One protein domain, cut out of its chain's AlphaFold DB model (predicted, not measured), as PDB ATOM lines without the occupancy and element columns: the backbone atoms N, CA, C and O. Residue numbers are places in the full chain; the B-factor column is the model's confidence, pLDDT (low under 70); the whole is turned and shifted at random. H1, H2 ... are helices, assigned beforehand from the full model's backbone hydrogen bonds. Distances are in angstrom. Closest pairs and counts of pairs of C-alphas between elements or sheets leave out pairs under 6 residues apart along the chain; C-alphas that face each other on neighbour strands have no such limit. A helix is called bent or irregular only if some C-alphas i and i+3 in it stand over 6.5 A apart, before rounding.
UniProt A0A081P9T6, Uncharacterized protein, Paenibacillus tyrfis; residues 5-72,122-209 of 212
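This is residues 5 to 72 and 122 to 209 of the 212 residues of an uncharacterized protein of Paenibacillus tyrfis (UniProt A0A081P9T6). A long helix, H6, runs through the core, with H5 and H7 side by side with it, so that the three helices make a triangle. H1 crosses H6 and H7, H8 crosses the beginning of H6, H4 packs at its other end and H10 packs on H1, while H9 runs beside H8 as a looser outer part that touches no helix. The printed part has 156 residues with ten named helices, H1 to H10 in chain order, and no named strand; the class is all helix. It is compact, with a radius of gyration of the C-alphas of 14.7 A, and rounded, spanning 37 by 36 by 30 A.

H6, residues 122 to 139, is the hub and touches six helices. H7, residues 144 to 161, forms a helical hairpin with it at a shallow tilt of 10 degrees; the closest C-alphas, of Ala 133 and Lys 147, are 5.1 A apart. H5, residues 56 to 68, touches H6 at a shallow tilt of 18 degrees, opposite ways, closest at the C-alphas of Leu 63 and Ala 129, 5.6 A. H8, residues 165 to 179, touches residues 122 to 127 of H6, about perpendicular at 77 degrees; the closest C-alphas, of His 124 and Phe 172, are 4.1 A apart. H1, residues 5 to 19, touches H6 with residues 14 to 18 alone, about perpendicular at 74 degrees, closest at the C-alphas of Met 17 and Ser 127, 5.0 A. H4, residues 41 to 50, touches residues 135 to 139 of H6 at a steep tilt of 49 degrees, closest at the C-alphas of Arg 41 and Leu 139, 6.5 A. H3, residues 34 to 38, only just touches H6, with 3 pairs of C-alphas within 8 A; the closest, of Phe 38 and Ala 135, are 6.2 A apart. The helix packing is mostly crossed, only just: 2 of 6 pairs are at a shallow tilt. H10, residues 204 to 208, touches H1, closest at the C-alphas of Asp 12 and Ser 205, 5.1 A. H9, residues 186 to 200, is close to but not clearly touching H8, with the C-alphas of Lys 166 and Leu 199 closest at 7.3 A. H2, residues 27 to 32, is close to but not clearly touching H9, with the C-alphas of Asp 28 and Leu 194 closest at 6.9 A. Every O i to N i+4 pair is within hydrogen-bond range in H2, H4, H5, H6, H8 and H10, against 10 of 11 in H1, 12 of 14 in H7, 9 of 11 in H9 and 0 of 1 in H3, where 1 of 2 O i to N i+3 pairs is.

H7 is 26.2 A long, H6 25.5 A, H9 21.5 A, H1 21.3 A and H8 20.5 A. H6 begins at C-alpha 122, (142.487, 202.655, 173.804). H1 begins at C-alpha 5, (142.223, 179.466, 187.668), and H10 ends at C-alpha 208, (135.508, 189.550, 188.888). H9 is irregular, with C-alphas 190 and 193 7.2 A apart, and H3 only just so, with C-alphas 35 and 38 6.8 A apart.

The C-alphas farthest apart, of Ala 5 and Asn 184, are 42.7 A apart. Residues 73 to 121 are not printed, and C-alphas 72 and 122 are 5.6 A apart across this cut, between H5 and H6. Of the links that are printed whole, none is long. The mean pLDDT of the printed part is 83.2, with residue 5, residues 22 to 28, residue 31 and residues 181 to 205 under 70.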
ATOM      1  N   ALA A   5     142.491 178.208 186.981       69.62
ATOM      2  CA  ALA A   5     142.223 179.466 187.668       69.62
ATOM      3  C   ALA A   5     142.705 180.686 186.865       69.62
ATOM      4  O   ALA A   5     141.968 181.667 186.745       69.62
ATOM      5  N   ALA A   6     143.894 180.613 186.259       75.12
ATOM      6  CA  ALA A   6     144.432 181.685 185.422       75.12
ATOM      7  C   ALA A   6     143.567 181.895 184.172       75.12
ATOM      8  O   ALA A   6     143.179 183.019 183.857       75.12
ATOM      9  N   GLN A   7     143.165 180.805 183.515       77.06
ATOM     10  CA  GLN A   7     142.295 180.884 182.342       77.06
ATOM     11  C   GLN A   7     140.883 181.381 182.689       77.06
ATOM     12  O   GLN A   7     140.276 182.121 181.915       77.06
ATOM     13  N   LYS A   8     140.371 181.033 183.877       82.38
ATOM     14  CA  LYS A   8     139.118 181.588 184.398       82.38
ATOM     15  C   LYS A   8     139.218 183.098 184.626       82.38
ATOM     16  O   LYS A   8     138.319 183.815 184.204       82.38
ATOM     17  N   ALA A   9     140.312 183.579 185.217       83.25
ATOM     18  CA  ALA A   9     140.520 185.010 185.413       83.25
ATOM     19  C   ALA A   9     140.556 185.766 184.075       83.25
ATOM     20  O   ALA A   9     139.902 186.794 183.950       83.25
ATOM     21  N   LEU A  10     141.243 185.241 183.051       88.69
ATOM     22  CA  LEU A  10     141.250 185.857 181.716       88.69
ATOM     23  C   LEU A  10     139.854 185.856 181.067       88.69
ATOM     24  O   LEU A  10     139.492 186.829 180.412       88.69
ATOM     25  N   ASN A  11     139.049 184.806 181.273       89.00
ATOM     26  CA  ASN A  11     137.664 184.772 180.789       89.00
ATOM     27  C   ASN A  11     136.812 185.909 181.376       89.00
ATOM     28  O   ASN A  11     136.015 186.483 180.641       89.00
ATOM     29  N   ASP A  12     137.007 186.285 182.643       88.94
ATOM     30  CA  ASP A  12     136.267 187.406 183.238       88.94
ATOM     31  C   ASP A  12     136.556 188.733 182.510       88.94
ATOM     32  O   ASP A  12     135.639 189.521 182.270       88.94
ATOM     33  N   TYR A  13     137.806 188.958 182.081       91.75
ATOM     34  CA  TYR A  13     138.156 190.105 181.231       91.75
ATOM     35  C   TYR A  13     137.512 190.003 179.852       91.75
ATOM     36  O   TYR A  13     136.969 190.989 179.361       91.75
ATOM     37  N   VAL A  14     137.544 188.821 179.228       91.75
ATOM     38  CA  VAL A  14     136.918 188.600 177.916       91.75
ATOM     39  C   VAL A  14     135.425 188.921 177.974       91.75
ATOM     40  O   VAL A  14     134.934 189.661 177.121       91.75
ATOM     41  N   GLU A  15     134.707 188.425 178.981       86.62
ATOM     42  CA  GLU A  15     133.283 188.711 179.182       86.62
ATOM     43  C   GLU A  15     133.029 190.209 179.380       86.62
ATOM     44  O   GLU A  15     132.183 190.787 178.693       86.62
ATOM     45  N   ALA A  16     133.790 190.859 180.269       86.31
ATOM     46  CA  ALA A  16     133.663 192.293 180.516       86.31
ATOM     47  C   ALA A  16     133.891 193.102 179.228       86.31
ATOM     48  O   ALA A  16     133.032 193.879 178.811       86.31
ATOM     49  N   MET A  17     135.002 192.863 178.531       90.56
ATOM     50  CA  MET A  17     135.402 193.631 177.351       90.56
ATOM     51  C   MET A  17     134.477 193.411 176.151       90.56
ATOM     52  O   MET A  17     134.144 194.376 175.461       90.56
ATOM     53  N   THR A  18     134.064 192.166 175.890       87.44
ATOM     54  CA  THR A  18     133.254 191.827 174.706       87.44
ATOM     55  C   THR A  18     131.780 192.165 174.868       87.44
ATOM     56  O   THR A  18     131.126 192.430 173.860       87.44
ATOM     57  N   SER A  19     131.271 192.253 176.104       80.44
ATOM     58  CA  SER A  19     129.907 192.732 176.366       80.44
ATOM     59  C   SER A  19     129.662 194.152 175.836       80.44
ATOM     60  O   SER A  19     128.549 194.480 175.438       80.44
ATOM     61  N   LEU A  20     130.719 194.972 175.752       78.81
ATOM     62  CA  LEU A  20     130.667 196.349 175.251       78.81
ATOM     63  C   LEU A  20     130.563 196.437 173.732       78.81
ATOM     64  O   LEU A  20     129.998 197.389 173.198       78.81
ATOM     65  N   CYS A  21     131.076 195.430 173.027       78.88
ATOM     66  CA  CYS A  21     131.058 195.371 171.567       78.88
ATOM     67  C   CYS A  21     129.660 195.067 171.006       78.88
ATOM     68  O   CYS A  21     129.485 194.948 169.793       78.88
ATOM     69  N   ILE A  22     128.662 194.918 171.880       69.44
ATOM     70  CA  ILE A  22     127.307 194.530 171.531       69.44
ATOM     71  C   ILE A  22     126.388 195.706 171.757       69.44
ATOM     72  O   ILE A  22     126.037 196.066 172.878       69.44
ATOM     73  N   VAL A  23     125.974 196.282 170.647       58.06
ATOM     74  CA  VAL A  23     125.229 197.530 170.605       58.06
ATOM     75  C   VAL A  23     124.076 197.396 169.618       58.06
ATOM     76  O   VAL A  23     124.146 196.633 168.652       58.06
ATOM     77  N   GLY A  24     122.981 198.102 169.894       58.19
ATOM     78  CA  GLY A  24     121.732 198.033 169.140       58.19
ATOM     79  C   GLY A  24     120.665 197.124 169.764       58.19
ATOM     80  O   GLY A  24     120.747 196.716 170.922       58.19
ATOM     81  N   LYS A  25     119.639 196.795 168.967       56.25
ATOM     82  CA  LYS A  25     118.355 196.181 169.380       56.25
ATOM     83  C   LYS A  25     118.453 194.890 170.216       56.25
ATOM     84  O   LYS A  25     117.476 194.513 170.857       56.25
ATOM     85  N   PHE A  26     119.601 194.213 170.220       63.41
ATOM     86  CA  PHE A  26     119.824 192.957 170.946       63.41
ATOM     87  C   PHE A  26     120.796 193.075 172.130       63.41
ATOM     88  O   PHE A  26     121.093 192.061 172.757       63.41
ATOM     89  N   GLY A  27     121.284 194.276 172.456       66.44
ATOM     90  CA  GLY A  27     122.260 194.466 173.534       66.44
ATOM     91  C   GLY A  27     121.789 193.924 174.886       66.44
ATOM     92  O   GLY A  27     122.531 193.212 175.551       66.44
ATOM     93  N   ASP A  28     120.524 194.163 175.244       67.31
ATOM     94  CA  ASP A  28     119.919 193.674 176.496       67.31
ATOM     95  C   ASP A  28     119.835 192.133 176.529       67.31
ATOM     96  O   ASP A  28     120.132 191.506 177.541       67.31
ATOM     97  N   TYR A  29     119.535 191.497 175.389       72.50
ATOM     98  CA  TYR A  29     119.505 190.035 175.274       72.50
ATOM     99  C   TYR A  29     120.886 189.418 175.517       72.50
ATOM    100  O   TYR A  29     121.010 188.476 176.297       72.50
ATOM    101  N   PHE A  30     121.927 189.947 174.877       72.94
ATOM    102  CA  PHE A  30     123.280 189.411 175.023       72.94
ATOM    103  C   PHE A  30     123.927 189.761 176.363       72.94
ATOM    104  O   PHE A  30     124.762 188.999 176.836       72.94
ATOM    105  N   LEU A  31     123.509 190.854 177.008       69.56
ATOM    106  CA  LEU A  31     123.899 191.148 178.385       69.56
ATOM    107  C   LEU A  31     123.456 190.031 179.343       69.56
ATOM    108  O   LEU A  31     124.195 189.673 180.254       69.56
ATOM    109  N   HIS A  32     122.272 189.462 179.115       72.69
ATOM    110  CA  HIS A  32     121.750 188.341 179.898       72.69
ATOM    111  C   HIS A  32     122.213 186.959 179.408       72.69
ATOM    112  O   HIS A  32     122.049 185.989 180.142       72.69
ATOM    113  N   ASN A  33     122.768 186.862 178.194       74.44
ATOM    114  CA  ASN A  33     123.167 185.604 177.546       74.44
ATOM    115  C   ASN A  33     124.521 185.784 176.813       74.44
ATOM    116  O   ASN A  33     124.564 185.769 175.574       74.44
ATOM    117  N   PRO A  34     125.632 186.035 177.535       72.06
ATOM    118  CA  PRO A  34     126.931 186.359 176.934       72.06
ATOM    119  C   PRO A  34     127.539 185.200 176.121       72.06
ATOM    120  O   PRO A  34     128.300 185.408 175.178       72.06
ATOM    121  N   GLU A  35     127.169 183.957 176.396       73.88
ATOM    122  CA  GLU A  35     127.557 182.807 175.577       73.88
ATOM    123  C   GLU A  35     126.990 182.888 174.149       73.88
ATOM    124  O   GLU A  35     127.610 182.413 173.196       73.88
ATOM    125  N   MET A  36     125.850 183.567 173.970       81.12
ATOM    126  CA  MET A  36     125.160 183.662 172.683       81.12
ATOM    127  C   MET A  36     125.801 184.662 171.715       81.12
ATOM    128  O   MET A  36     125.486 184.633 170.520       81.12
ATOM    129  N   ILE A  37     126.722 185.508 172.195       81.19
ATOM    130  CA  ILE A  37     127.403 186.566 171.425       81.19
ATOM    131  C   ILE A  37     128.039 185.997 170.157       81.19
ATOM    132  O   ILE A  37     127.943 186.579 169.075       81.19
ATOM    133  N   PHE A  38     128.662 184.826 170.289       87.75
ATOM    134  CA  PHE A  38     129.421 184.201 169.217       87.75
ATOM    135  C   PHE A  38     128.685 183.022 168.563       87.75
ATOM    136  O   PHE A  38     129.238 182.376 167.679       87.75
ATOM    137  N   GLU A  39     127.441 182.702 168.927       86.56
ATOM    138  CA  GLU A  39     126.782 181.502 168.380       86.56
ATOM    139  C   GLU A  39     126.371 181.654 166.908       86.56
ATOM    140  O   GLU A  39     126.475 180.717 166.108       86.56
ATOM    141  N   ARG A  40     125.971 182.860 166.490       86.31
ATOM    142  CA  ARG A  40     125.478 183.106 165.128       86.31
ATOM    143  C   ARG A  40     126.617 183.388 164.145       86.31
ATOM    144  O   ARG A  40     126.882 184.535 163.796       86.31
ATOM    145  N   ARG A  41     127.242 182.331 163.611       91.00
ATOM    146  CA  ARG A  41     128.350 182.440 162.630       91.00
ATOM    147  C   ARG A  41     128.032 183.336 161.424       91.00
ATOM    148  O   ARG A  41     128.930 184.013 160.942       91.00
ATOM    149  N   SER A  42     126.790 183.365 160.933       87.69
ATOM    150  CA  SER A  42     126.392 184.242 159.815       87.69
ATOM    151  C   SER A  42     126.489 185.730 160.160       87.69
ATOM    152  O   SER A  42     126.969 186.506 159.340       87.69
ATOM    153  N   VAL A  43     126.101 186.112 161.380       84.31
ATOM    154  CA  VAL A  43     126.214 187.490 161.883       84.31
ATOM    155  C   VAL A  43     127.686 187.876 162.004       84.31
ATOM    156  O   VAL A  43     128.080 188.926 161.509       84.31
ATOM    157  N   ILE A  44     128.515 186.988 162.567       88.62
ATOM    158  CA  ILE A  44     129.961 187.228 162.691       88.62
ATOM    159  C   ILE A  44     130.609 187.411 161.312       88.62
ATOM    160  O   ILE A  44     131.379 188.347 161.125       88.62
ATOM    161  N   ARG A  45     130.267 186.571 160.323       90.31
ATOM    162  CA  ARG A  45     130.759 186.743 158.942       90.31
ATOM    163  C   ARG A  45     130.318 188.076 158.338       90.31
ATOM    164  O   ARG A  45     131.111 188.709 157.656       90.31
ATOM    165  N   GLY A  46     129.085 188.512 158.600       84.06
ATOM    166  CA  GLY A  46     128.600 189.826 158.171       84.06
ATOM    167  C   GLY A  46     129.442 190.972 158.738       84.06
ATOM    168  O   GLY A  46     129.841 191.860 157.990       84.06
ATOM    169  N   LEU A  47     129.779 190.914 160.033       84.19
ATOM    170  CA  LEU A  47     130.662 191.890 160.682       84.19
ATOM    171  C   LEU A  47     132.086 191.852 160.117       84.19
ATOM    172  O   LEU A  47     132.671 192.897 159.853       84.19
ATOM    173  N   PHE A  48     132.634 190.659 159.890       90.06
ATOM    174  CA  PHE A  48     133.965 190.488 159.312       90.06
ATOM    175  C   PHE A  48     134.033 191.055 157.891       90.06
ATOM    176  O   PHE A  48     134.941 191.827 157.600       90.06
ATOM    177  N   ASN A  49     133.024 190.798 157.055       86.69
ATOM    178  CA  ASN A  49     132.915 191.411 155.729       86.69
ATOM    179  C   ASN A  49     132.809 192.942 155.811       86.69
ATOM    180  O   ASN A  49     133.462 193.634 155.037       86.69
ATOM    181  N   PHE A  50     132.030 193.474 156.758       81.81
ATOM    182  CA  PHE A  50     131.941 194.919 156.994       81.81
ATOM    183  C   PHE A  50     133.298 195.526 157.390       81.81
ATOM    184  O   PHE A  50     133.642 196.615 156.939       81.81
ATOM    185  N   TRP A  51     134.109 194.805 158.166       84.12
ATOM    186  CA  TRP A  51     135.487 195.189 158.499       84.12
ATOM    187  C   TRP A  51     136.522 194.807 157.434       84.12
ATOM    188  O   TRP A  51     137.714 194.969 157.675       84.12
ATOM    189  N   SER A  52     136.094 194.307 156.271       90.31
ATOM    190  CA  SER A  52     136.978 193.830 155.199       90.31
ATOM    191  C   SER A  52     137.955 192.720 155.636       90.31
ATOM    192  O   SER A  52     139.062 192.612 155.119       90.31
ATOM    193  N   ILE A  53     137.545 191.875 156.585       93.56
ATOM    194  CA  ILE A  53     138.276 190.689 157.045       93.56
ATOM    195  C   ILE A  53     137.665 189.458 156.372       93.56
ATOM    196  O   ILE A  53     136.601 188.989 156.772       93.56
ATOM    197  N   THR A  54     138.331 188.913 155.357       94.06
ATOM    198  CA  THR A  54     137.789 187.802 154.548       94.06
ATOM    199  C   THR A  54     138.453 186.454 154.806       94.06
ATOM    200  O   THR A  54     137.936 185.418 154.383       94.06
ATOM    201  N   ASP A  55     139.588 186.442 155.505       96.50
ATOM    202  CA  ASP A  55     140.386 185.243 155.739       96.50
ATOM    203  C   ASP A  55     141.234 185.335 157.023       96.50
ATOM    204  O   ASP A  55     141.187 186.306 157.784       96.50
ATOM    205  N   THR A  56     141.998 184.268 157.275       98.12
ATOM    206  CA  THR A  56     142.878 184.133 158.445       98.12
ATOM    207  C   THR A  56     143.986 185.181 158.477       98.12
ATOM    208  O   THR A  56     144.273 185.724 159.542       98.12
ATOM    209  N   GLN A  57     144.612 185.473 157.338       98.06
ATOM    210  CA  GLN A  57     145.715 186.427 157.278       98.06
ATOM    211  C   GLN A  57     145.204 187.848 157.530       98.06
ATOM    212  O   GLN A  57     145.772 188.557 158.358       98.06
ATOM    213  N   GLY A  58     144.094 188.226 156.892       97.88
ATOM    214  CA  GLY A  58     143.441 189.514 157.101       97.88
ATOM    215  C   GLY A  58     143.004 189.714 158.551       97.88
ATOM    216  O   GLY A  58     143.160 190.805 159.094       97.88
ATOM    217  N   LEU A  59     142.530 188.658 159.227       98.31
ATOM    218  CA  LEU A  59     142.211 188.737 160.654       98.31
ATOM    219  C   LEU A  59     143.460 188.994 161.505       98.31
ATOM    220  O   LEU A  59     143.419 189.858 162.376       98.31
ATOM    221  N   LYS A  60     144.551 188.253 161.275       98.56
ATOM    222  CA  LYS A  60     145.794 188.418 162.046       98.56
ATOM    223  C   LYS A  60     146.376 189.817 161.864       98.56
ATOM    224  O   LYS A  60     146.607 190.497 162.854       98.56
ATOM    225  N   GLN A  61     146.460 190.295 160.624       98.06
ATOM    226  CA  GLN A  61     146.895 191.663 160.324       98.06
ATOM    227  C   GLN A  61     145.998 192.712 160.991       98.06
ATOM    228  O   GLN A  61     146.489 193.700 161.533       98.06
ATOM    229  N   ASN A  62     144.677 192.495 160.996       97.12
ATOM    230  CA  ASN A  62     143.752 193.395 161.676       97.12
ATOM    231  C   ASN A  62     143.970 193.410 163.197       97.12
ATOM    232  O   ASN A  62     143.936 194.484 163.796       97.12
ATOM    233  N   LEU A  63     144.191 192.247 163.819       98.31
ATOM    234  CA  LEU A  63     144.478 192.133 165.249       98.31
ATOM    235  C   LEU A  63     145.800 192.811 165.602       98.31
ATOM    236  O   LEU A  63     145.807 193.675 166.470       98.31
ATOM    237  N   GLU A  64     146.874 192.496 164.881       98.12
ATOM    238  CA  GLU A  64     148.202 193.089 165.067       98.12
ATOM    239  C   GLU A  64     148.156 194.617 164.932       98.12
ATOM    240  O   GLU A  64     148.630 195.332 165.813       98.12
ATOM    241  N   TRP A  65     147.497 195.143 163.891       97.81
ATOM    242  CA  TRP A  65     147.315 196.588 163.740       97.81
ATOM    243  C   TRP A  65     146.473 197.185 164.870       97.81
ATOM    244  O   TRP A  65     146.833 198.228 165.411       97.81
ATOM    245  N   THR A  66     145.371 196.532 165.259       96.88
ATOM    246  CA  THR A  66     144.495 197.019 166.339       96.88
ATOM    247  C   THR A  66     145.242 197.057 167.674       96.88
ATOM    248  O   THR A  66     145.076 198.006 168.437       96.88
ATOM    249  N   ILE A  67     146.092 196.066 167.952       97.44
ATOM    250  CA  ILE A  67     146.874 195.961 169.189       97.44
ATOM    251  C   ILE A  67     148.067 196.916 169.186       97.44
ATOM    252  O   ILE A  67     148.333 197.519 170.219       97.44
ATOM    253  N   ALA A  68     148.737 197.137 168.053       96.56
ATOM    254  CA  ALA A  68     149.902 198.021 167.975       96.56
ATOM    255  C   ALA A  68     149.525 199.507 167.848       96.56
ATOM    256  O   ALA A  68     150.011 200.344 168.612       96.56
ATOM    257  N   GLU A  69     148.618 199.838 166.928       95.31
ATOM    258  CA  GLU A  69     148.273 201.220 166.577       95.31
ATOM    259  C   GLU A  69     146.809 201.546 166.848       95.31
ATOM    260  O   GLU A  69     146.520 202.489 167.582       95.31
ATOM    261  N   GLY A  70     145.904 200.762 166.259       95.06
ATOM    262  CA  GLY A  70     144.461 200.937 166.333       95.06
ATOM    263  C   GLY A  70     143.960 202.323 165.913       95.06
ATOM    264  O   GLY A  70     144.686 203.165 165.377       95.06
ATOM    265  N   ALA A  71     142.681 202.583 166.182       94.56
ATOM    266  CA  ALA A  71     142.100 203.902 165.947       94.56
ATOM    267  C   ALA A  71     142.647 204.955 166.927       94.56
ATOM    268  O   ALA A  71     142.612 206.154 166.638       94.56
ATOM    269  N   ARG A  72     143.170 204.523 168.084       96.25
ATOM    270  CA  ARG A  72     143.734 205.422 169.099       96.25
ATOM    271  C   ARG A  72     144.922 206.242 168.599       96.25
ATOM    272  O   ARG A  72     145.090 207.359 169.082       96.25
ATOM    273  N   ALA A 122     141.840 203.970 173.839       97.19
ATOM    274  CA  ALA A 122     142.487 202.655 173.804       97.19
ATOM    275  C   ALA A 122     141.571 201.483 174.202       97.19
ATOM    276  O   ALA A 122     141.664 200.411 173.607       97.19
ATOM    277  N   ALA A 123     140.629 201.687 175.132       95.50
ATOM    278  CA  ALA A 123     139.686 200.644 175.541       95.50
ATOM    279  C   ALA A 123     138.830 200.119 174.377       95.50
ATOM    280  O   ALA A 123     138.499 198.935 174.342       95.50
ATOM    281  N   HIS A 124     138.490 200.974 173.403       93.38
ATOM    282  CA  HIS A 124     137.769 200.542 172.208       93.38
ATOM    283  C   HIS A 124     138.597 199.552 171.387       93.38
ATOM    284  O   HIS A 124     138.111 198.474 171.050       93.38
ATOM    285  N   ASP A 125     139.857 199.884 171.110       96.69
ATOM    286  CA  ASP A 125     140.739 199.011 170.336       96.69
ATOM    287  C   ASP A 125     140.997 197.686 171.068       96.69
ATOM    288  O   ASP A 125     140.881 196.622 170.459       96.69
ATOM    289  N   TYR A 126     141.252 197.727 172.380       97.75
ATOM    290  CA  TYR A 126     141.459 196.525 173.195       97.75
ATOM    291  C   TYR A 126     140.228 195.610 173.197       97.75
ATOM    292  O   TYR A 126     140.343 194.410 172.931       97.75
ATOM    293  N   SER A 127     139.032 196.165 173.424       94.81
ATOM    294  CA  SER A 127     137.778 195.405 173.361       94.81
ATOM    295  C   SER A 127     137.521 194.817 171.972       94.81
ATOM    296  O   SER A 127     137.116 193.657 171.859       94.81
ATOM    297  N   MET A 128     137.790 195.575 170.906       94.06
ATOM    298  CA  MET A 128     137.610 195.098 169.535       94.06
ATOM    299  C   MET A 128     138.620 194.013 169.151       94.06
ATOM    300  O   MET A 128     138.241 193.068 168.457       94.06
ATOM    301  N   ALA A 129     139.865 194.091 169.630       97.50
ATOM    302  CA  ALA A 129     140.860 193.038 169.439       97.50
ATOM    303  C   ALA A 129     140.412 191.724 170.100       97.50
ATOM    304  O   ALA A 129     140.340 190.689 169.433       97.50
ATOM    305  N   VAL A 130     140.000 191.768 171.374       97.06
ATOM    306  CA  VAL A 130     139.495 190.582 172.089       97.06
ATOM    307  C   VAL A 130     138.243 190.013 171.415       97.06
ATOM    308  O   VAL A 130     138.152 188.804 171.193       97.06
ATOM    309  N   TYR A 131     137.299 190.871 171.014       94.38
ATOM    310  CA  TYR A 131     136.099 190.440 170.294       94.38
ATOM    311  C   TYR A 131     136.448 189.715 168.989       94.38
ATOM    312  O   TYR A 131     135.942 188.619 168.733       94.38
ATOM    313  N   ARG A 132     137.331 190.296 168.166       95.62
ATOM    314  CA  ARG A 132     137.733 189.721 166.875       95.62
ATOM    315  C   ARG A 132     138.517 188.424 167.039       95.62
ATOM    316  O   ARG A 132     138.305 187.515 166.240       95.62
ATOM    317  N   ALA A 133     139.335 188.287 168.081       97.56
ATOM    318  CA  ALA A 133     139.997 187.025 168.399       97.56
ATOM    319  C   ALA A 133     138.968 185.918 168.708       97.56
ATOM    320  O   ALA A 133     138.988 184.851 168.087       97.56
ATOM    321  N   CYS A 134     138.005 186.187 169.601       95.56
ATOM    322  CA  CYS A 134     136.935 185.244 169.948       95.56
ATOM    323  C   CYS A 134     136.067 184.867 168.733       95.56
ATOM    324  O   CYS A 134     135.824 183.684 168.467       95.56
ATOM    325  N   ALA A 135     135.650 185.869 167.959       94.25
ATOM    326  CA  ALA A 135     134.890 185.700 166.727       94.25
ATOM    327  C   ALA A 135     135.664 184.899 165.664       94.25
ATOM    328  O   ALA A 135     135.121 183.970 165.063       94.25
ATOM    329  N   GLY A 136     136.946 185.213 165.475       96.94
ATOM    330  CA  GLY A 136     137.841 184.546 164.537       96.94
ATOM    331  C   GLY A 136     138.024 183.071 164.858       96.94
ATOM    332  O   GLY A 136     137.896 182.225 163.972       96.94
ATOM    333  N   ARG A 137     138.196 182.739 166.143       96.94
ATOM    334  CA  ARG A 137     138.190 181.348 166.608       96.94
ATOM    335  C   ARG A 137     136.883 180.650 166.259       96.94
ATOM    336  O   ARG A 137     136.898 179.545 165.721       96.94
ATOM    337  N   LYS A 138     135.733 181.273 166.534       95.38
ATOM    338  CA  LYS A 138     134.424 180.670 166.220       95.38
ATOM    339  C   LYS A 138     134.233 180.453 164.715       95.38
ATOM    340  O   LYS A 138     133.609 179.470 164.313       95.38
ATOM    341  N   LEU A 139     134.758 181.345 163.875       95.62
ATOM    342  CA  LEU A 139     134.717 181.191 162.421       95.62
ATOM    343  C   LEU A 139     135.722 180.168 161.880       95.62
ATOM    344  O   LEU A 139     135.489 179.669 160.780       95.62
ATOM    345  N   GLY A 140     136.729 179.781 162.666       96.75
ATOM    346  CA  GLY A 140     137.788 178.852 162.270       96.75
ATOM    347  C   GLY A 140     139.006 179.535 161.644       96.75
ATOM    348  O   GLY A 140     139.792 178.864 160.992       96.75
ATOM    349  N   TYR A 141     139.150 180.854 161.811       97.94
ATOM    350  CA  TYR A 141     140.321 181.614 161.351       97.94
ATOM    351  C   TYR A 141     141.471 181.579 162.357       97.94
ATOM    352  O   TYR A 141     142.615 181.790 161.984       97.94
ATOM    353  N   LEU A 142     141.167 181.325 163.630       98.31
ATOM    354  CA  LEU A 142     142.160 181.130 164.681       98.31
ATOM    355  C   LEU A 142     141.914 179.793 165.372       98.31
ATOM    356  O   LEU A 142     140.771 179.374 165.573       98.31
ATOM    357  N   THR A 143     142.994 179.154 165.793       98.06
ATOM    358  CA  THR A 143     142.955 178.078 166.783       98.06
ATOM    359  C   THR A 143     142.613 178.628 168.172       98.06
ATOM    360  O   THR A 143     142.682 179.832 168.432       98.06
ATOM    361  N   GLU A 144     142.256 177.741 169.106       95.69
ATOM    362  CA  GLU A 144     142.050 178.126 170.510       95.69
ATOM    363  C   GLU A 144     143.316 178.759 171.108       95.69
ATOM    364  O   GLU A 144     143.224 179.747 171.831       95.69
ATOM    365  N   GLN A 145     144.488 178.218 170.769       96.06
ATOM    366  CA  GLN A 145     145.777 178.706 171.252       96.06
ATOM    367  C   GLN A 145     146.092 180.108 170.720       96.06
ATOM    368  O   GLN A 145     146.462 180.981 171.497       96.06
ATOM    369  N   GLU A 146     145.894 180.357 169.421       97.88
ATOM    370  CA  GLU A 146     146.121 181.685 168.832       97.88
ATOM    371  C   GLU A 146     145.166 182.737 169.402       97.88
ATOM    372  O   GLU A 146     145.586 183.855 169.685       97.88
ATOM    373  N   LYS A 147     143.893 182.378 169.623       97.06
ATOM    374  CA  LYS A 147     142.929 183.260 170.297       97.06
ATOM    375  C   LYS A 147     143.461 183.712 171.658       97.06
ATOM    376  O   LYS A 147     143.412 184.899 171.967       97.06
ATOM    377  N   TRP A 148     143.936 182.767 172.469       96.31
ATOM    378  CA  TRP A 148     144.450 183.069 173.803       96.31
ATOM    379  C   TRP A 148     145.745 183.872 173.768       96.31
ATOM    380  O   TRP A 148     145.850 184.807 174.549       96.31
ATOM    381  N   ALA A 149     146.649 183.611 172.820       96.75
ATOM    382  CA  ALA A 149     147.876 184.393 172.667       96.75
ATOM    383  C   ALA A 149     147.595 185.898 172.475       96.75
ATOM    384  O   ALA A 149     148.182 186.722 173.168       96.75
ATOM    385  N   TYR A 150     146.633 186.263 171.616       98.06
ATOM    386  CA  TYR A 150     146.233 187.669 171.453       98.06
ATOM    387  C   TYR A 150     145.576 188.257 172.710       98.06
ATOM    388  O   TYR A 150     145.804 189.412 173.058       98.06
ATOM    389  N   ILE A 151     144.741 187.481 173.408       97.00
ATOM    390  CA  ILE A 151     144.072 187.945 174.635       97.00
ATOM    391  C   ILE A 151     145.094 188.176 175.762       97.00
ATOM    392  O   ILE A 151     144.993 189.161 176.493       97.00
ATOM    393  N   GLU A 152     146.085 187.292 175.882       96.19
ATOM    394  CA  GLU A 152     147.186 187.388 176.847       96.19
ATOM    395  C   GLU A 152     148.123 188.570 176.562       96.19
ATOM    396  O   GLU A 152     148.723 189.094 177.497       96.19
ATOM    397  N   GLU A 153     148.203 189.040 175.315       96.50
ATOM    398  CA  GLU A 153     148.906 190.275 174.951       96.50
ATOM    399  C   GLU A 153     148.113 191.534 175.353       96.50
ATOM    400  O   GLU A 153     148.677 192.484 175.899       96.50
ATOM    401  N   VAL A 154     146.790 191.530 175.149       97.56
ATOM    402  CA  VAL A 154     145.930 192.704 175.387       97.56
ATOM    403  C   VAL A 154     145.664 192.960 176.872       97.56
ATOM    404  O   VAL A 154     145.684 194.112 177.312       97.56
ATOM    405  N   ILE A 155     145.399 191.925 177.676       95.62
ATOM    406  CA  ILE A 155     144.995 192.103 179.086       95.62
ATOM    407  C   ILE A 155     146.039 192.872 179.921       95.62
ATOM    408  O   ILE A 155     145.644 193.771 180.668       95.62
ATOM    409  N   PRO A 156     147.357 192.617 179.801       95.31
ATOM    410  CA  PRO A 156     148.373 193.435 180.459       95.31
ATOM    411  C   PRO A 156     148.307 194.923 180.087       95.31
ATOM    412  O   PRO A 156     148.506 195.769 180.959       95.31
ATOM    413  N   MET A 157     147.989 195.257 178.830       96.19
ATOM    414  CA  MET A 157     147.829 196.647 178.381       96.19
ATOM    415  C   MET A 157     146.611 197.294 179.043       96.19
ATOM    416  O   MET A 157     146.713 198.391 179.582       96.19
ATOM    417  N   VAL A 158     145.486 196.574 179.100       95.69
ATOM    418  CA  VAL A 158     144.266 197.029 179.784       95.69
ATOM    419  C   VAL A 158     144.545 197.353 181.255       95.69
ATOM    420  O   VAL A 158     144.186 198.430 181.725       95.69
ATOM    421  N   LYS A 159     145.224 196.453 181.974       94.50
ATOM    422  CA  LYS A 159     145.562 196.646 183.396       94.50
ATOM    423  C   LYS A 159     146.568 197.775 183.633       94.50
ATOM    424  O   LYS A 159     146.585 198.362 184.708       94.50
ATOM    425  N   LYS A 160     147.438 198.049 182.659       95.06
ATOM    426  CA  LYS A 160     148.402 199.153 182.719       95.06
ATOM    427  C   LYS A 160     147.725 200.505 182.489       95.06
ATOM    428  O   LYS A 160     148.065 201.478 183.155       95.06
ATOM    429  N   ASP A 161     146.799 200.556 181.538       95.00
ATOM    430  CA  ASP A 161     146.226 201.803 181.028       95.00
ATOM    431  C   ASP A 161     144.994 202.269 181.815       95.00
ATOM    432  O   ASP A 161     144.652 203.453 181.780       95.00
ATOM    433  N   PHE A 162     144.327 201.362 182.539       93.62
ATOM    434  CA  PHE A 162     143.087 201.654 183.252       93.62
ATOM    435  C   PHE A 162     143.132 201.179 184.701       93.62
ATOM    436  O   PHE A 162     143.317 199.999 184.973       93.62
ATOM    437  N   SER A 163     142.855 202.097 185.627       90.00
ATOM    438  CA  SER A 163     142.678 201.807 187.058       90.00
ATOM    439  C   SER A 163     141.215 201.587 187.453       90.00
ATOM    440  O   SER A 163     140.925 201.241 188.596       90.00
ATOM    441  N   SER A 164     140.267 201.854 186.550       89.81
ATOM    442  CA  SER A 164     138.841 201.677 186.811       89.81
ATOM    443  C   SER A 164     138.067 201.318 185.546       89.81
ATOM    444  O   SER A 164     138.328 201.837 184.457       89.81
ATOM    445  N   TRP A 165     137.043 200.476 185.698       88.94
ATOM    446  CA  TRP A 165     136.136 200.152 184.595       88.94
ATOM    447  C   TRP A 165     135.314 201.356 184.141       88.94
ATOM    448  O   TRP A 165     134.898 201.413 182.992       88.94
ATOM    449  N   LYS A 166     135.114 202.355 185.006       85.81
ATOM    450  CA  LYS A 166     134.449 203.606 184.633       85.81
ATOM    451  C   LYS A 166     135.247 204.357 183.560       85.81
ATOM    452  O   LYS A 166     134.665 204.769 182.558       85.81
ATOM    453  N   ASP A 167     136.559 204.501 183.744       89.12
ATOM    454  CA  ASP A 167     137.422 205.180 182.765       89.12
ATOM    455  C   ASP A 167     137.579 204.340 181.493       89.12
ATOM    456  O   ASP A 167     137.560 204.881 180.386       89.12
ATOM    457  N   TYR A 168     137.632 203.010 181.645       92.31
ATOM    458  CA  TYR A 168     137.604 202.067 180.528       92.31
ATOM    459  C   TYR A 168     136.345 202.245 179.669       92.31
ATOM    460  O   TYR A 168     136.432 202.386 178.452       92.31
ATOM    461  N   LEU A 169     135.166 202.292 180.295       86.38
ATOM    462  CA  LEU A 169     133.883 202.457 179.607       86.38
ATOM    463  C   LEU A 169     133.789 203.802 178.890       86.38
ATOM    464  O   LEU A 169     133.303 203.863 177.761       86.38
ATOM    465  N   TYR A 170     134.286 204.873 179.511       86.56
ATOM    466  CA  TYR A 170     134.340 206.186 178.877       86.56
ATOM    467  C   TYR A 170     135.262 206.188 177.647       86.56
ATOM    468  O   TYR A 170     134.856 206.627 176.571       86.56
ATOM    469  N   SER A 171     136.467 205.622 177.779       92.62
ATOM    470  CA  SER A 171     137.420 205.448 176.676       92.62
ATOM    471  C   SER A 171     136.830 204.606 175.534       92.62
ATOM    472  O   SER A 171     136.914 205.000 174.368       92.62
ATOM    473  N   PHE A 172     136.157 203.498 175.866       90.75
ATOM    474  CA  PHE A 172     135.479 202.632 174.902       90.75
ATOM    475  C   PHE A 172     134.387 203.395 174.152       90.75
ATOM    476  O   PHE A 172     134.331 203.351 172.925       90.75
ATOM    477  N   HIS A 173     133.538 204.121 174.883       84.44
ATOM    478  CA  HIS A 173     132.419 204.855 174.306       84.44
ATOM    479  C   HIS A 173     132.886 205.897 173.288       84.44
ATOM    480  O   HIS A 173     132.388 205.930 172.163       84.44
ATOM    481  N   VAL A 174     133.875 206.716 173.655       88.25
ATOM    482  CA  VAL A 174     134.407 207.734 172.743       88.25
ATOM    483  C   VAL A 174     135.052 207.081 171.519       88.25
ATOM    484  O   VAL A 174     134.860 207.565 170.406       88.25
ATOM    485  N   GLY A 175     135.740 205.947 171.687       91.31
ATOM    486  CA  GLY A 175     136.288 205.182 170.565       91.31
ATOM    487  C   GLY A 175     135.225 204.596 169.635       91.31
ATOM    488  O   GLY A 175     135.380 204.661 168.414       91.31
ATOM    489  N   ALA A 176     134.114 204.096 170.179       85.31
ATOM    490  CA  ALA A 176     132.995 203.595 169.384       85.31
ATOM    491  C   ALA A 176     132.383 204.715 168.526       85.31
ATOM    492  O   ALA A 176     132.183 204.535 167.328       85.31
ATOM    493  N   VAL A 177     132.173 205.900 169.111       84.12
ATOM    494  CA  VAL A 177     131.683 207.079 168.379       84.12
ATOM    495  C   VAL A 177     132.706 207.543 167.335       84.12
ATOM    496  O   VAL A 177     132.333 207.867 166.214       84.12
ATOM    497  N   PHE A 178     134.000 207.546 167.660       88.56
ATOM    498  CA  PHE A 178     135.068 207.965 166.746       88.56
ATOM    499  C   PHE A 178     135.202 207.060 165.511       88.56
ATOM    500  O   PHE A 178     135.406 207.538 164.395       88.56
ATOM    501  N   THR A 179     135.110 205.744 165.704       86.06
ATOM    502  CA  THR A 179     135.355 204.756 164.639       86.06
ATOM    503  C   THR A 179     134.143 204.479 163.772       86.06
ATOM    504  O   THR A 179     134.279 203.950 162.670       86.06
ATOM    505  N   SER A 180     132.955 204.837 164.233       77.12
ATOM    506  CA  SER A 180     131.755 204.516 163.503       77.12
ATOM    507  C   SER A 180     131.537 205.417 162.291       77.12
ATOM    508  O   SER A 180     131.445 206.636 162.414       77.12
ATOM    509  N   HIS A 181     131.392 204.815 161.117       54.72
ATOM    510  CA  HIS A 181     131.162 205.550 159.871       54.72
ATOM    511  C   HIS A 181     129.688 205.938 159.636       54.72
ATOM    512  O   HIS A 181     129.390 206.614 158.658       54.72
ATOM    513  N   LEU A 182     128.764 205.525 160.518       41.78
ATOM    514  CA  LEU A 182     127.310 205.707 160.364       41.78
ATOM    515  C   LEU A 182     126.606 206.313 161.591       41.78
ATOM    516  O   LEU A 182     125.385 206.439 161.571       41.78
ATOM    517  N   LEU A 183     127.321 206.676 162.662       45.75
ATOM    518  CA  LEU A 183     126.669 207.112 163.903       45.75
ATOM    519  C   LEU A 183     126.594 208.635 163.942       45.75
ATOM    520  O   LEU A 183     127.486 209.341 164.409       45.75
ATOM    521  N   ASN A 184     125.475 209.122 163.423       40.34
ATOM    522  CA  ASN A 184     124.871 210.372 163.846       40.34
ATOM    523  C   ASN A 184     124.455 210.288 165.338       40.34
ATOM    524  O   ASN A 184     124.592 209.253 165.996       40.34
ATOM    525  N   ALA A 185     123.949 211.395 165.886       41.16
ATOM    526  CA  ALA A 185     123.528 211.543 167.286       41.16
ATOM    527  C   ALA A 185     122.558 210.448 167.807       41.16
ATOM    528  O   ALA A 185     122.394 210.303 169.021       41.16
ATOM    529  N   ASP A 186     121.962 209.653 166.916       43.25
ATOM    530  CA  ASP A 186     120.976 208.625 167.235       43.25
ATOM    531  C   ASP A 186     121.579 207.410 167.946       43.25
ATOM    532  O   ASP A 186     120.969 206.921 168.885       43.25
ATOM    533  N   TYR A 187     122.808 206.972 167.651       49.56
ATOM    534  CA  TYR A 187     123.391 205.813 168.352       49.56
ATOM    535  C   TYR A 187     123.604 206.051 169.848       49.56
ATOM    536  O   TYR A 187     123.377 205.150 170.660       49.56
ATOM    537  N   ILE A 188     124.045 207.259 170.222       48.97
ATOM    538  CA  ILE A 188     124.209 207.637 171.628       48.97
ATOM    539  C   ILE A 188     122.837 207.688 172.292       48.97
ATOM    540  O   ILE A 188     122.685 207.133 173.374       48.97
ATOM    541  N   ASN A 189     121.821 208.268 171.649       52.47
ATOM    542  CA  ASN A 189     120.463 208.271 172.197       52.47
ATOM    543  C   ASN A 189     119.891 206.850 172.333       52.47
ATOM    544  O   ASN A 189     119.408 206.490 173.405       52.47
ATOM    545  N   GLU A 190     120.027 206.021 171.301       54.25
ATOM    546  CA  GLU A 190     119.518 204.648 171.235       54.25
ATOM    547  C   GLU A 190     120.219 203.699 172.214       54.25
ATOM    548  O   GLU A 190     119.591 202.778 172.736       54.25
ATOM    549  N   ASN A 191     121.509 203.920 172.497       57.38
ATOM    550  CA  ASN A 191     122.303 203.036 173.352       57.38
ATOM    551  C   ASN A 191     122.657 203.653 174.710       57.38
ATOM    552  O   ASN A 191     123.206 202.946 175.548       57.38
ATOM    553  N   SER A 192     122.317 204.918 174.987       58.72
ATOM    554  CA  SER A 192     122.585 205.583 176.276       58.72
ATOM    555  C   SER A 192     122.027 204.792 177.453       58.72
ATOM    556  O   SER A 192     122.715 204.613 178.455       58.72
ATOM    557  N   VAL A 193     120.815 204.249 177.314       62.06
ATOM    558  CA  VAL A 193     120.163 203.414 178.329       62.06
ATOM    559  C   VAL A 193     120.889 202.083 178.501       62.06
ATOM    560  O   VAL A 193     121.072 201.646 179.631       62.06
ATOM    561  N   LEU A 194     121.340 201.447 177.416       64.94
ATOM    562  CA  LEU A 194     122.096 200.192 177.476       64.94
ATOM    563  C   LEU A 194     123.487 200.404 178.082       64.94
ATOM    564  O   LEU A 194     123.894 199.635 178.940       64.94
ATOM    565  N   LEU A 195     124.195 201.460 177.688       62.59
ATOM    566  CA  LEU A 195     125.506 201.821 178.226       62.59
ATOM    567  C   LEU A 195     125.401 202.221 179.703       62.59
ATOM    568  O   LEU A 195     126.215 201.795 180.515       62.59
ATOM    569  N   THR A 196     124.349 202.954 180.077       62.56
ATOM    570  CA  THR A 196     123.997 203.252 181.475       62.56
ATOM    571  C   THR A 196     123.678 201.963 182.235       62.56
ATOM    572  O   THR A 196     124.203 201.737 183.319       62.56
ATOM    573  N   LYS A 197     122.891 201.049 181.659       63.56
ATOM    574  CA  LYS A 197     122.677 199.718 182.236       63.56
ATOM    575  C   LYS A 197     123.984 198.936 182.339       63.56
ATOM    576  O   LYS A 197     124.181 198.302 183.349       63.56
ATOM    577  N   LEU A 198     124.910 198.984 181.392       62.41
ATOM    578  CA  LEU A 198     126.214 198.323 181.522       62.41
ATOM    579  C   LEU A 198     127.056 198.945 182.651       62.41
ATOM    580  O   LEU A 198     127.696 198.215 183.398       62.41
ATOM    581  N   LEU A 199     126.981 200.271 182.828       56.69
ATOM    582  CA  LEU A 199     127.640 201.022 183.906       56.69
ATOM    583  C   LEU A 199     127.071 200.716 185.304       56.69
ATOM    584  O   LEU A 199     127.823 200.699 186.278       56.69
ATOM    585  N   PHE A 200     125.752 200.521 185.417       55.12
ATOM    586  CA  PHE A 200     125.045 200.405 186.703       55.12
ATOM    587  C   PHE A 200     124.457 199.018 186.990       55.12
ATOM    588  O   PHE A 200     124.139 198.709 188.141       55.12
ATOM    589  N   SER A 201     124.300 198.169 185.975       53.38
ATOM    590  CA  SER A 201     123.987 196.759 186.173       53.38
ATOM    591  C   SER A 201     125.178 196.125 186.859       53.38
ATOM    592  O   SER A 201     126.340 196.369 186.533       53.38
ATOM    593  N   ARG A 202     124.879 195.309 187.861       48.16
ATOM    594  CA  ARG A 202     125.864 194.447 188.498       48.16
ATOM    595  C   ARG A 202     126.194 193.319 187.526       48.16
ATOM    596  O   ARG A 202     125.772 192.191 187.734       48.16
ATOM    597  N   ASN A 203     126.872 193.640 186.432       54.84
ATOM    598  CA  ASN A 203     127.418 192.618 185.568       54.84
ATOM    599  C   ASN A 203     128.648 192.055 186.290       54.84
ATOM    600  O   ASN A 203     129.634 192.764 186.508       54.84
ATOM    601  N   ASP A 204     128.537 190.819 186.779       64.19
ATOM    602  CA  ASP A 204     129.529 190.238 187.686       64.19
ATOM    603  C   ASP A 204     130.923 190.148 187.044       64.19
ATOM    604  O   ASP A 204     131.914 190.204 187.765       64.19
ATOM    605  N   SER A 205     131.029 190.084 185.711       69.44
ATOM    606  CA  SER A 205     132.316 190.026 184.999       69.44
ATOM    607  C   SER A 205     133.210 191.237 185.291       69.44
ATOM    608  O   SER A 205     134.370 191.060 185.652       69.44
ATOM    609  N   PHE A 206     132.667 192.459 185.278       75.62
ATOM    610  CA  PHE A 206     133.406 193.684 185.629       75.62
ATOM    611  C   PHE A 206     133.856 193.710 187.101       75.62
ATOM    612  O   PHE A 206     134.830 194.377 187.440       75.62
ATOM    613  N   ARG A 207     133.163 192.989 187.995       72.50
ATOM    614  CA  ARG A 207     133.580 192.838 189.400       72.50
ATOM    615  C   ARG A 207     134.643 191.761 189.580       72.50
ATOM    616  O   ARG A 207     135.510 191.916 190.434       72.50
ATOM    617  N   ARG A 208     134.555 190.667 188.821       78.62
ATOM    618  CA  ARG A 208     135.508 189.550 188.888       78.62
ATOM    619  C   ARG A 208     136.830 189.887 188.187       78.62
ATOM    620  O   ARG A 208     137.886 189.487 188.668       78.62
ATOM    621  N   ALA A 209     136.791 190.683 187.119       80.31
ATOM    622  CA  ALA A 209     137.971 191.204 186.436       80.31
ATOM    623  C   ALA A 209     138.491 192.483 187.120       80.31
ATOM    624  O   ALA A 209     138.064 193.591 186.797       80.31
TER     625      ALA A 209